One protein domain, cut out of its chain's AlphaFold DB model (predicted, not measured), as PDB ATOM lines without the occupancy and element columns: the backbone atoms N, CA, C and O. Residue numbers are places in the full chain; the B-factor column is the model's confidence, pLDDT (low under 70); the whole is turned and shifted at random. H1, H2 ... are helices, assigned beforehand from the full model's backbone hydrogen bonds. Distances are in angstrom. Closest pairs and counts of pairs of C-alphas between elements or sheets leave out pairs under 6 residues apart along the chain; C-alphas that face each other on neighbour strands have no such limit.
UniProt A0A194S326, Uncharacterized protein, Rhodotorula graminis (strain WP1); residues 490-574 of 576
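Overview. This is residues 490 to 574 of the 576 residues of an uncharacterized protein of Rhodotorula graminis (strain WP1) (UniProt A0A194S326). The longest helix, H5, crosses H3 and folds back beside H4; a small hairpin, H1 and H2, meets H3 through H1, and loop 541 to 555 reaches out at one end. The printed part has 85 residues, five named helices, H1 to H5 in order, and no named strand: all helix. It is compact, radius of gyration of the C-alphas 12.3 A, spanning 42 by 23 by 21 A.

Along the chain. Find C-alpha 490 at (157.600, 89.865, 83.490); H1 runs from there to 495. Next come H2, 502 to 509, H3, 519 to 527, and H4, 529 to 540, 16.4 A long. H5, 556 to 572, 24.3 A, ends at (162.971, 81.013, 99.185).

Arrangement. In hairpin H1 and H2, see the closest C-alphas, Leu 493 and Val 503, 5.8 A apart. H1 only just touches H3, with 3 pairs of C-alphas within 8 A; the closest are Leu 492 and Ala 519, 5.9 A. H5, with residues 563 to 570 alone, touches H3 about perpendicular, 86 degrees; closest C-alphas Ala 526 and Leu 566, 6.4 A. H4 and H5 form a hairpin, closest C-alphas Leu 536 and Ala 559, 5.8 A. Every O i to N i+4 pair is within hydrogen-bond range in H1, H3, H4 and H5; H2 has 0 of 4, but 4 of 5 O i to N i+3.

Size, cuts and confidence. The farthest C-alphas, Gly 548 and Gly 574, are 41.9 A apart. The printed part has no cut; the H4 to H5 link is long, and residue 574 is under 70 in pLDDT.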
ATOM      1  N   ALA A 490     158.764  90.682  83.821       92.19
ATOM      2  CA  ALA A 490     157.600  89.865  83.490       92.19
ATOM      3  C   ALA A 490     157.777  88.404  83.930       92.19
ATOM      4  O   ALA A 490     156.839  87.793  84.447       92.19
ATOM      5  N   HIS A 491     158.984  87.853  83.769       91.88
ATOM      6  CA  HIS A 491     159.297  86.488  84.174       91.88
ATOM      7  C   HIS A 491     159.284  86.346  85.702       91.88
ATOM      8  O   HIS A 491     158.750  85.362  86.226       91.88
ATOM      9  N   LEU A 492     159.805  87.341  86.428       93.50
ATOM     10  CA  LEU A 492     159.722  87.372  87.887       93.50
ATOM     11  C   LEU A 492     158.259  87.384  88.340       93.50
ATOM     12  O   LEU A 492     157.861  86.505  89.106       93.50
ATOM     13  N   LEU A 493     157.445  88.303  87.814       93.94
ATOM     14  CA  LEU A 493     156.029  88.432  88.170       93.94
ATOM     15  C   LEU A 493     155.206  87.178  87.835       93.94
ATOM     16  O   LEU A 493     154.300  86.837  88.597       93.94
ATOM     17  N   PHE A 494     155.522  86.470  86.743       92.69
ATOM     18  CA  PHE A 494     154.925  85.162  86.436       92.69
ATOM     19  C   PHE A 494     155.332  84.075  87.434       92.69
ATOM     20  O   PHE A 494     154.533  83.188  87.730       92.69
ATOM     21  N   SER A 495     156.566  84.125  87.938       93.06
ATOM     22  CA  SER A 495     157.106  83.116  88.856       93.06
ATOM     23  C   SER A 495     156.618  83.266  90.301       93.06
ATOM     24  O   SER A 495     156.800  82.355  91.112       93.06
ATOM     25  N   LEU A 496     156.024  84.413  90.644       92.94
ATOM     26  CA  LEU A 496     155.564  84.691  91.997       92.94
ATOM     27  C   LEU A 496     154.369  83.794  92.365       92.94
ATOM     28  O   LEU A 496     153.390  83.727  91.619       92.94
ATOM     29  N   PRO A 497     154.389  83.138  93.540       86.12
ATOM     30  CA  PRO A 497     153.292  82.290  93.988       86.12
ATOM     31  C   PRO A 497     152.102  83.158  94.414       86.12
ATOM     32  O   PRO A 497     151.945  83.504  95.586       86.12
ATOM     33  N   SER A 498     151.255  83.523  93.454       86.06
ATOM     34  CA  SER A 498     150.093  84.380  93.671       86.06
ATOM     35  C   SER A 498     148.869  83.874  92.915       86.06
ATOM     36  O   SER A 498     148.987  83.431  91.774       86.06
ATOM     37  N   PRO A 499     147.666  83.962  93.511       83.88
ATOM     38  CA  PRO A 499     146.424  83.705  92.789       83.88
ATOM     39  C   PRO A 499     146.098  84.811  91.769       83.88
ATOM     40  O   PRO A 499     145.145  84.668  91.005       83.88
ATOM     41  N   PHE A 500     146.848  85.918  91.770       88.06
ATOM     42  CA  PHE A 500     146.636  87.066  90.897       88.06
ATOM     43  C   PHE A 500     147.659  87.092  89.762       88.06
ATOM     44  O   PHE A 500     148.853  86.897  89.977       88.06
ATOM     45  N   ALA A 501     147.189  87.393  88.552       88.50
ATOM     46  CA  ALA A 501     148.033  87.527  87.372       88.50
ATOM     47  C   ALA A 501     148.704  88.913  87.341       88.50
ATOM     48  O   ALA A 501     148.263  89.794  86.601       88.50
ATOM     49  N   PHE A 502     149.759  89.111  88.140       89.50
ATOM     50  CA  PHE A 502     150.474  90.396  88.242       89.50
ATOM     51  C   PHE A 502     150.978  90.921  86.898       89.50
ATOM     52  O   PHE A 502     150.989  92.124  86.672       89.50
ATOM     53  N   VAL A 503     151.306  90.021  85.973       89.69
ATOM     54  CA  VAL A 503     151.792  90.370  84.634       89.69
ATOM     55  C   VAL A 503     150.775  91.170  83.820       89.69
ATOM     56  O   VAL A 503     151.166  91.984  82.992       89.69
ATOM     57  N   LYS A 504     149.469  91.037  84.087       88.12
ATOM     58  CA  LYS A 504     148.454  91.888  83.437       88.12
ATOM     59  C   LYS A 504     148.608  93.372  83.786       88.12
ATOM     60  O   LYS A 504     148.060  94.214  83.088       88.12
ATOM     61  N   HIS A 505     149.349  93.674  84.848       86.56
ATOM     62  CA  HIS A 505     149.635  95.022  85.319       86.56
ATOM     63  C   HIS A 505     151.104  95.401  85.128       86.56
ATOM     64  O   HIS A 505     151.556  96.349  85.757       86.56
ATOM     65  N   LEU A 506     151.843  94.699  84.256       90.56
ATOM     66  CA  LEU A 506     153.233  95.032  83.925       90.56
ATOM     67  C   LEU A 506     153.375  96.508  83.508       90.56
ATOM     68  O   LEU A 506     154.315  97.176  83.918       90.56
ATOM     69  N   ALA A 507     152.387  97.042  82.781       88.75
ATOM     70  CA  ALA A 507     152.350  98.444  82.366       88.75
ATOM     71  C   ALA A 507     152.409  99.443  83.540       88.75
ATOM     72  O   ALA A 507     152.954 100.526  83.373       88.75
ATOM     73  N   LEU A 508     151.908  99.083  84.732       90.50
ATOM     74  CA  LEU A 508     151.999  99.948  85.916       90.50
ATOM     75  C   LEU A 508     153.433 100.047  86.458       90.50
ATOM     76  O   LEU A 508     153.785 101.063  87.043       90.50
ATOM     77  N   PHE A 509     154.262  99.017  86.260       90.81
ATOM     78  CA  PHE A 509     155.667  99.020  86.689       90.81
ATOM     79  C   PHE A 509     156.568  99.807  85.733       90.81
ATOM     80  O   PHE A 509     157.577 100.358  86.156       90.81
ATOM     81  N   HIS A 510     156.171  99.908  84.465       89.25
ATOM     82  CA  HIS A 510     156.856 100.716  83.455       89.25
ATOM     83  C   HIS A 510     156.414 102.183  83.450       89.25
ATOM     84  O   HIS A 510     156.780 102.935  82.550       89.25
ATOM     85  N   HIS A 511     155.603 102.604  84.422       86.50
ATOM     86  CA  HIS A 511     155.180 103.992  84.492       86.50
ATOM     87  C   HIS A 511     156.371 104.897  84.865       86.50
ATOM     88  O   HIS A 511     157.137 104.533  85.761       86.50
ATOM     89  N   PRO A 512     156.509 106.103  84.277       83.81
ATOM     90  CA  PRO A 512     157.624 107.025  84.546       83.81
ATOM     91  C   PRO A 512     157.767 107.490  86.007       83.81
ATOM     92  O   PRO A 512     158.763 108.110  86.368       83.81
ATOM     93  N   SER A 513     156.776 107.224  86.861       85.62
ATOM     94  CA  SER A 513     156.850 107.476  88.309       85.62
ATOM     95  C   SER A 513     157.569 106.367  89.084       85.62
ATOM     96  O   SER A 513     158.005 106.612  90.205       85.62
ATOM     97  N   ILE A 514     157.665 105.167  88.506       86.00
ATOM     98  CA  ILE A 514     158.147 103.947  89.159       86.00
ATOM     99  C   ILE A 514     159.420 103.419  88.481       86.00
ATOM    100  O   ILE A 514     160.276 102.903  89.185       86.00
ATOM    101  N   ASP A 515     159.548 103.578  87.158       80.88
ATOM    102  CA  ASP A 515     160.708 103.197  86.332       80.88
ATOM    103  C   ASP A 515     161.385 101.881  86.758       80.88
ATOM    104  O   ASP A 515     162.577 101.829  87.052       80.88
ATOM    105  N   LEU A 516     160.592 100.804  86.833       90.19
ATOM    106  CA  LEU A 516     161.094  99.460  87.105       90.19
ATOM    107  C   LEU A 516     161.153  98.667  85.811       90.19
ATOM    108  O   LEU A 516     160.124  98.324  85.214       90.19
ATOM    109  N   THR A 517     162.370  98.348  85.381       85.38
ATOM    110  CA  THR A 517     162.594  97.609  84.132       85.38
ATOM    111  C   THR A 517     163.153  96.215  84.387       85.38
ATOM    112  O   THR A 517     162.841  95.284  83.636       85.38
ATOM    113  N   LEU A 518     163.901  96.035  85.478       92.56
ATOM    114  CA  LEU A 518     164.596  94.792  85.787       92.56
ATOM    115  C   LEU A 518     163.946  94.040  86.954       92.56
ATOM    116  O   LEU A 518     163.409  94.618  87.897       92.56
ATOM    117  N   ALA A 519     164.019  92.707  86.900       93.56
ATOM    118  CA  ALA A 519     163.589  91.856  88.008       93.56
ATOM    119  C   ALA A 519     164.414  92.108  89.282       93.56
ATOM    120  O   ALA A 519     163.856  92.099  90.379       93.56
ATOM    121  N   ASP A 520     165.714  92.355  89.126       93.06
ATOM    122  CA  ASP A 520     166.644  92.550  90.241       93.06
ATOM    123  C   ASP A 520     166.338  93.838  91.015       93.06
ATOM    124  O   ASP A 520     166.366  93.823  92.241       93.06
ATOM    125  N   GLU A 521     165.932  94.911  90.329       94.69
ATOM    126  CA  GLU A 521     165.497  96.168  90.960       94.69
ATOM    127  C   GLU A 521     164.267  95.949  91.847       94.69
ATOM    128  O   GLU A 521     164.210  96.424  92.979       94.69
ATOM    129  N   LEU A 522     163.282  95.177  91.368       95.06
ATOM    130  CA  LEU A 522     162.095  94.869  92.165       95.06
ATOM    131  C   LEU A 522     162.443  94.014  93.391       95.06
ATOM    132  O   LEU A 522     161.820  94.176  94.442       95.06
ATOM    133  N   LEU A 523     163.399  93.091  93.269       94.50
ATOM    134  CA  LEU A 523     163.856  92.269  94.393       94.50
ATOM    135  C   LEU A 523     164.669  93.083  95.406       94.50
ATOM    136  O   LEU A 523     164.489  92.877  96.605       94.50
ATOM    137  N   ASP A 524     165.493  94.019  94.937       94.88
ATOM    138  CA  ASP A 524     166.255  94.941  95.781       94.88
ATOM    139  C   ASP A 524     165.312  95.852  96.577       94.88
ATOM    140  O   ASP A 524     165.362  95.869  97.807       94.88
ATOM    141  N   ILE A 525     164.326  96.470  95.915       95.56
ATOM    142  CA  ILE A 525     163.263  97.232  96.592       95.56
ATOM    143  C   ILE A 525     162.491  96.342  97.565       95.56
ATOM    144  O   ILE A 525     162.195  96.753  98.681       95.56
ATOM    145  N   ALA A 526     162.172  95.103  97.183       95.31
ATOM    146  CA  ALA A 526     161.435  94.195  98.054       95.31
ATOM    147  C   ALA A 526     162.210  93.785  99.317       95.31
ATOM    148  O   ALA A 526     161.578  93.351 100.288       95.31
ATOM    149  N   SER A 527     163.541  93.902  99.310       95.06
ATOM    150  CA  SER A 527     164.391  93.648 100.477       95.06
ATOM    151  C   SER A 527     164.235  94.727 101.555       95.06
ATOM    152  O   SER A 527     164.360  94.432 102.745       95.06
ATOM    153  N   SER A 528     163.863  95.945 101.149       96.38
ATOM    154  CA  SER A 528     163.588  97.078 102.027       96.38
ATOM    155  C   SER A 528     162.076  97.238 102.247       96.38
ATOM    156  O   SER A 528     161.326  97.529 101.313       96.38
ATOM    157  N   PRO A 529     161.561  97.034 103.473       94.06
ATOM    158  CA  PRO A 529     160.126  97.108 103.724       94.06
ATOM    159  C   PRO A 529     159.548  98.507 103.488       94.06
ATOM    160  O   PRO A 529     158.400  98.592 103.065       94.06
ATOM    161  N   ASP A 530     160.314  99.571 103.734       95.69
ATOM    162  CA  ASP A 530     159.843 100.946 103.552       95.69
ATOM    163  C   ASP A 530     159.762 101.303 102.058       95.69
ATOM    164  O   ASP A 530     158.721 101.768 101.594       95.69
ATOM    165  N   ASP A 531     160.793 100.965 101.272       95.62
ATOM    166  CA  ASP A 531     160.805 101.221  99.822       95.62
ATOM    167  C   ASP A 531     159.741 100.389  99.089       95.62
ATOM    168  O   ASP A 531     159.083 100.858  98.156       95.62
ATOM    169  N   LEU A 532     159.516  99.149  99.538       96.06
ATOM    170  CA  LEU A 532     158.435  98.315  99.024       96.06
ATOM    171  C   LEU A 532     157.059  98.910  99.339       96.06
ATOM    172  O   LEU A 532     156.138  98.802  98.526       96.06
ATOM    173  N   ASP A 533     156.882  99.500 100.516       95.81
ATOM    174  CA  ASP A 533     155.622 100.115 100.917       95.81
ATOM    175  C   ASP A 533     155.337 101.380 100.093       95.81
ATOM    176  O   ASP A 533     154.201 101.544  99.634       95.81
ATOM    177  N   ASP A 534     156.364 102.181  99.808       95.88
ATOM    178  CA  ASP A 534     156.290 103.345  98.921       95.88
ATOM    179  C   ASP A 534     155.957 102.941  97.476       95.88
ATOM    180  O   ASP A 534     155.003 103.463  96.887       95.88
ATOM    181  N   LEU A 535     156.649 101.933  96.929       95.88
ATOM    182  CA  LEU A 535     156.369 101.388  95.595       95.88
ATOM    183  C   LEU A 535     154.924 100.884  95.477       95.88
ATOM    184  O   LEU A 535     154.219 101.171  94.508       95.88
ATOM    185  N   LEU A 536     154.460 100.116  96.465       96.12
ATOM    186  CA  LEU A 536     153.087  99.609  96.487       96.12
ATOM    187  C   LEU A 536     152.070 100.744  96.637       96.12
ATOM    188  O   LEU A 536     150.967 100.636  96.101       96.12
ATOM    189  N   GLY A 537     152.427 101.820  97.341       95.81
ATOM    190  CA  GLY A 537     151.633 103.038  97.433       95.81
ATOM    191  C   GLY A 537     151.441 103.710  96.074       95.81
ATOM    192  O   GLY A 537     150.317 104.087  95.744       95.81
ATOM    193  N   GLU A 538     152.498 103.805  95.264       95.00
ATOM    194  CA  GLU A 538     152.422 104.348  93.900       95.00
ATOM    195  C   GLU A 538     151.662 103.423  92.943       95.00
ATOM    196  O   GLU A 538     150.812 103.884  92.185       95.00
ATOM    197  N   LEU A 539     151.873 102.105  93.024       94.44
ATOM    198  CA  LEU A 539     151.163 101.137  92.178       94.44
ATOM    199  C   LEU A 539     149.649 101.120  92.418       94.44
ATOM    200  O   LEU A 539     148.902 100.748  91.516       94.44
ATOM    201  N   VAL A 540     149.188 101.471  93.622       96.12
ATOM    202  CA  VAL A 540     147.755 101.511  93.968       96.12
ATOM    203  C   VAL A 540     147.060 102.759  93.426       96.12
ATOM    204  O   VAL A 540     145.841 102.738  93.240       96.12
ATOM    205  N   LYS A 541     147.800 103.840  93.163       95.00
ATOM    206  CA  LYS A 541     147.227 105.072  92.620       95.00
ATOM    207  C   LYS A 541     146.821 104.858  91.166       95.00
ATOM    208  O   LYS A 541     147.527 104.209  90.398       95.00
ATOM    209  N   ASP A 542     145.676 105.424  90.797       93.00
ATOM    210  CA  ASP A 542     145.321 105.565  89.389       93.00
ATOM    211  C   ASP A 542     146.346 106.501  88.739       93.00
ATOM    212  O   ASP A 542     146.620 107.588  89.258       93.00
ATOM    213  N   GLN A 543     146.940 106.057  87.637       87.00
ATOM    214  CA  GLN A 543     147.964 106.812  86.928       87.00
ATOM    215  C   GLN A 543     147.375 107.344  85.628       87.00
ATOM    216  O   GLN A 543     146.613 106.659  84.952       87.00
ATOM    217  N   VAL A 544     147.702 108.584  85.281       86.19
ATOM    218  CA  VAL A 544     147.322 109.163  83.990       86.19
ATOM    219  C   VAL A 544     148.521 108.981  83.076       86.19
ATOM    220  O   VAL A 544     149.569 109.574  83.329       86.19
ATOM    221  N   GLY A 545     148.382 108.117  82.070       79.88
ATOM    222  CA  GLY A 545     149.425 107.909  81.071       79.88
ATOM    223  C   GLY A 545     149.680 109.180  80.259       79.88
ATOM    224  O   GLY A 545     148.860 110.100  80.249       79.88
ATOM    225  N   GLU A 546     150.808 109.228  79.551       80.44
ATOM    226  CA  GLU A 546     151.170 110.373  78.698       80.44
ATOM    227  C   GLU A 546     150.118 110.650  77.612       80.44
ATOM    228  O   GLU A 546     149.862 111.806  77.278       80.44
ATOM    229  N   ASP A 547     149.426 109.605  77.153       84.69
ATOM    230  CA  ASP A 547     148.331 109.684  76.178       84.69
ATOM    231  C   ASP A 547     147.021 110.250  76.769       84.69
ATOM    232  O   ASP A 547     145.997 110.329  76.089       84.69
ATOM    233  N   GLY A 548     147.017 110.621  78.055       85.38
ATOM    234  CA  GLY A 548     145.837 111.089  78.786       85.38
ATOM    235  C   GLY A 548     144.880 109.972  79.217       85.38
ATOM    236  O   GLY A 548     143.898 110.243  79.911       85.38
ATOM    237  N   GLU A 549     145.154 108.716  78.853       86.75
ATOM    238  CA  GLU A 549     144.381 107.568  79.322       86.75
ATOM    239  C   GLU A 549     144.690 107.261  80.792       86.75
ATOM    240  O   GLU A 549     145.841 107.079  81.198       86.75
ATOM    241  N   ALA A 550     143.641 107.181  81.612       88.12
ATOM    242  CA  ALA A 550     143.765 106.783  83.007       88.12
ATOM    243  C   ALA A 550     143.999 105.267  83.103       88.12
ATOM    244  O   ALA A 550     143.079 104.457  82.950       88.12
ATOM    245  N   LEU A 551     145.236 104.877  83.399       88.06
ATOM    246  CA  LEU A 551     145.590 103.528  83.806       88.06
ATOM    247  C   LEU A 551     145.110 103.309  85.236       88.06
ATOM    248  O   LEU A 551     145.618 103.886  86.199       88.06
ATOM    249  N   LYS A 552     144.112 102.439  85.371       92.00
ATOM    250  CA  LYS A 552     143.583 102.068  86.677       92.00
ATOM    251  C   LYS A 552     144.680 101.437  87.534       92.00
ATOM    252  O   LYS A 552     145.305 100.453  87.125       92.00
ATOM    253  N   GLY A 553     144.854 101.979  88.732       93.44
ATOM    254  CA  GLY A 553     145.811 101.519  89.718       93.44
ATOM    255  C   GLY A 553     145.547 100.083  90.153       93.44
ATOM    256  O   GLY A 553     144.461  99.505  89.990       93.44
ATOM    257  N   MET A 554     146.576  99.476  90.727       94.69
ATOM    258  CA  MET A 554     146.508  98.133  91.266       94.69
ATOM    259  C   MET A 554     145.562  98.097  92.477       94.69
ATOM    260  O   MET A 554     145.704  98.890  93.407       94.69
ATOM    261  N   PRO A 555     144.615  97.146  92.552       94.44
ATOM    262  CA  PRO A 555     143.772  97.014  93.733       94.44
ATOM    263  C   PRO A 555     144.610  96.818  95.016       94.44
ATOM    264  O   PRO A 555     145.551  96.018  95.009       94.44
ATOM    265  N   PRO A 556     144.242  97.418  96.166       93.25
ATOM    266  CA  PRO A 556     145.009  97.288  97.415       93.25
ATOM    267  C   PRO A 556     145.195  95.840  97.892       93.25
ATOM    268  O   PRO A 556     146.162  95.493  98.572       93.25
ATOM    269  N   THR A 557     144.252  94.958  97.550       94.19
ATOM    270  CA  THR A 557     144.343  93.521  97.837       94.19
ATOM    271  C   THR A 557     145.446  92.839  97.033       94.19
ATOM    272  O   THR A 557     146.091  91.927  97.552       94.19
ATOM    273  N   TRP A 558     145.692  93.293  95.804       94.50
ATOM    274  CA  TRP A 558     146.747  92.785  94.933       94.50
ATOM    275  C   TRP A 558     148.105  93.305  95.385       94.50
ATOM    276  O   TRP A 558     149.025  92.507  95.485       94.50
ATOM    277  N   ALA A 559     148.201  94.573  95.792       94.81
ATOM    278  CA  ALA A 559     149.413  95.125  96.399       94.81
ATOM    279  C   ALA A 559     149.845  94.329  97.649       94.81
ATOM    280  O   ALA A 559     150.997  93.913  97.784       94.81
ATOM    281  N   LYS A 560     148.894  93.994  98.535       95.06
ATOM    282  CA  LYS A 560     149.151  93.116  99.695       95.06
ATOM    283  C   LYS A 560     149.581  91.704  99.290       95.06
ATOM    284  O   LYS A 560     150.397  91.093  99.982       95.06
ATOM    285  N   ALA A 561     149.017  91.161  98.213       95.44
ATOM    286  CA  ALA A 561     149.398  89.848  97.705       95.44
ATOM    287  C   ALA A 561     150.800  89.867  97.081       95.44
ATOM    288  O   ALA A 561     151.573  88.947  97.332       95.44
ATOM    289  N   LEU A 562     151.138  90.927  96.345       95.44
ATOM    290  CA  LEU A 562     152.450  91.143  95.748       95.44
ATOM    291  C   LEU A 562     153.520  91.228  96.835       95.44
ATOM    292  O   LEU A 562     154.490  90.481  96.779       95.44
ATOM    293  N   ARG A 563     153.275  92.009  97.899       96.19
ATOM    294  CA  ARG A 563     154.148  92.069  99.084       96.19
ATOM    295  C   ARG A 563     154.442  90.686  99.660       96.19
ATOM    296  O   ARG A 563     155.589  90.345  99.924       96.19
ATOM    297  N   ARG A 564     153.399  89.877  99.875       95.81
ATOM    298  CA  ARG A 564     153.547  88.520 100.427       95.81
ATOM    299  C   ARG A 564     154.306  87.599  99.481       95.81
ATOM    300  O   ARG A 564     155.117  86.807  99.947       95.81
ATOM    301  N   ALA A 565     154.032  87.687  98.183       95.69
ATOM    302  CA  ALA A 565     154.683  86.854  97.185       95.69
ATOM    303  C   ALA A 565     156.171  87.203  97.039       95.69
ATOM    304  O   ALA A 565     156.988  86.292  96.995       95.69
ATOM    305  N   LEU A 566     156.520  88.495  97.038       95.25
ATOM    306  CA  LEU A 566     157.905  88.971  96.998       95.25
ATOM    307  C   LEU A 566     158.678  88.579  98.259       95.25
ATOM    308  O   LEU A 566     159.750  88.000  98.141       95.25
ATOM    309  N   ARG A 567     158.109  88.777  99.458       94.62
ATOM    310  CA  ARG A 567     158.740  88.317 100.710       94.62
ATOM    311  C   ARG A 567     158.993  86.818 100.709       94.62
ATOM    312  O   ARG A 567     160.097  86.384 101.001       94.62
ATOM    313  N   LYS A 568     157.996  86.030 100.306       94.44
ATOM    314  CA  LYS A 568     158.156  84.582 100.178       94.44
ATOM    315  C   LYS A 568     159.249  84.224  99.165       94.44
ATOM    316  O   LYS A 568     160.009  83.296  99.401       94.44
ATOM    317  N   LYS A 569     159.346  84.958  98.053       93.19
ATOM    318  CA  LYS A 569     160.391  84.744  97.046       93.19
ATOM    319  C   LYS A 569     161.786  85.085  97.578       93.19
ATOM    320  O   LYS A 569     162.715  84.351  97.273       93.19
ATOM    321  N   LEU A 570     161.915  86.135  98.390       93.50
ATOM    322  CA  LEU A 570     163.157  86.495  99.084       93.50
ATOM    323  C   LEU A 570     163.549  85.449 100.136       93.50
ATOM    324  O   LEU A 570     164.713  85.081 100.223       93.50
ATOM    325  N   GLU A 571     162.582  84.918 100.887       93.19
ATOM    326  CA  GLU A 571     162.804  83.825 101.844       93.19
ATOM    327  C   GLU A 571     163.237  82.526 101.140       93.19
ATOM    328  O   GLU A 571     164.154  81.847 101.596       93.19
ATOM    329  N   GLU A 572     162.610  82.180 100.008       90.94
ATOM    330  CA  GLU A 572     162.971  81.013  99.185       90.94
ATOM    331  C   GLU A 572     164.311  81.194  98.461       90.94
ATOM    332  O   GLU A 572     165.035  80.223  98.245       90.94
ATOM    333  N   GLY A 573     164.632  82.433  98.090       81.56
ATOM    334  CA  GLY A 573     165.909  82.841  97.513       81.56
ATOM    335  C   GLY A 573     166.994  83.105  98.556       81.56
ATOM    336  O   GLY A 573     168.045  83.619  98.188       81.56
ATOM    337  N   GLY A 574     166.749  82.772  99.831       52.28
ATOM    338  CA  GLY A 574     167.656  82.961 100.960       52.28
ATOM    339  C   GLY A 574     168.932  82.121 100.872       52.28
ATOM    340  O   GLY A 574     169.085  81.151 101.608       52.28
TER     341      GLY A 574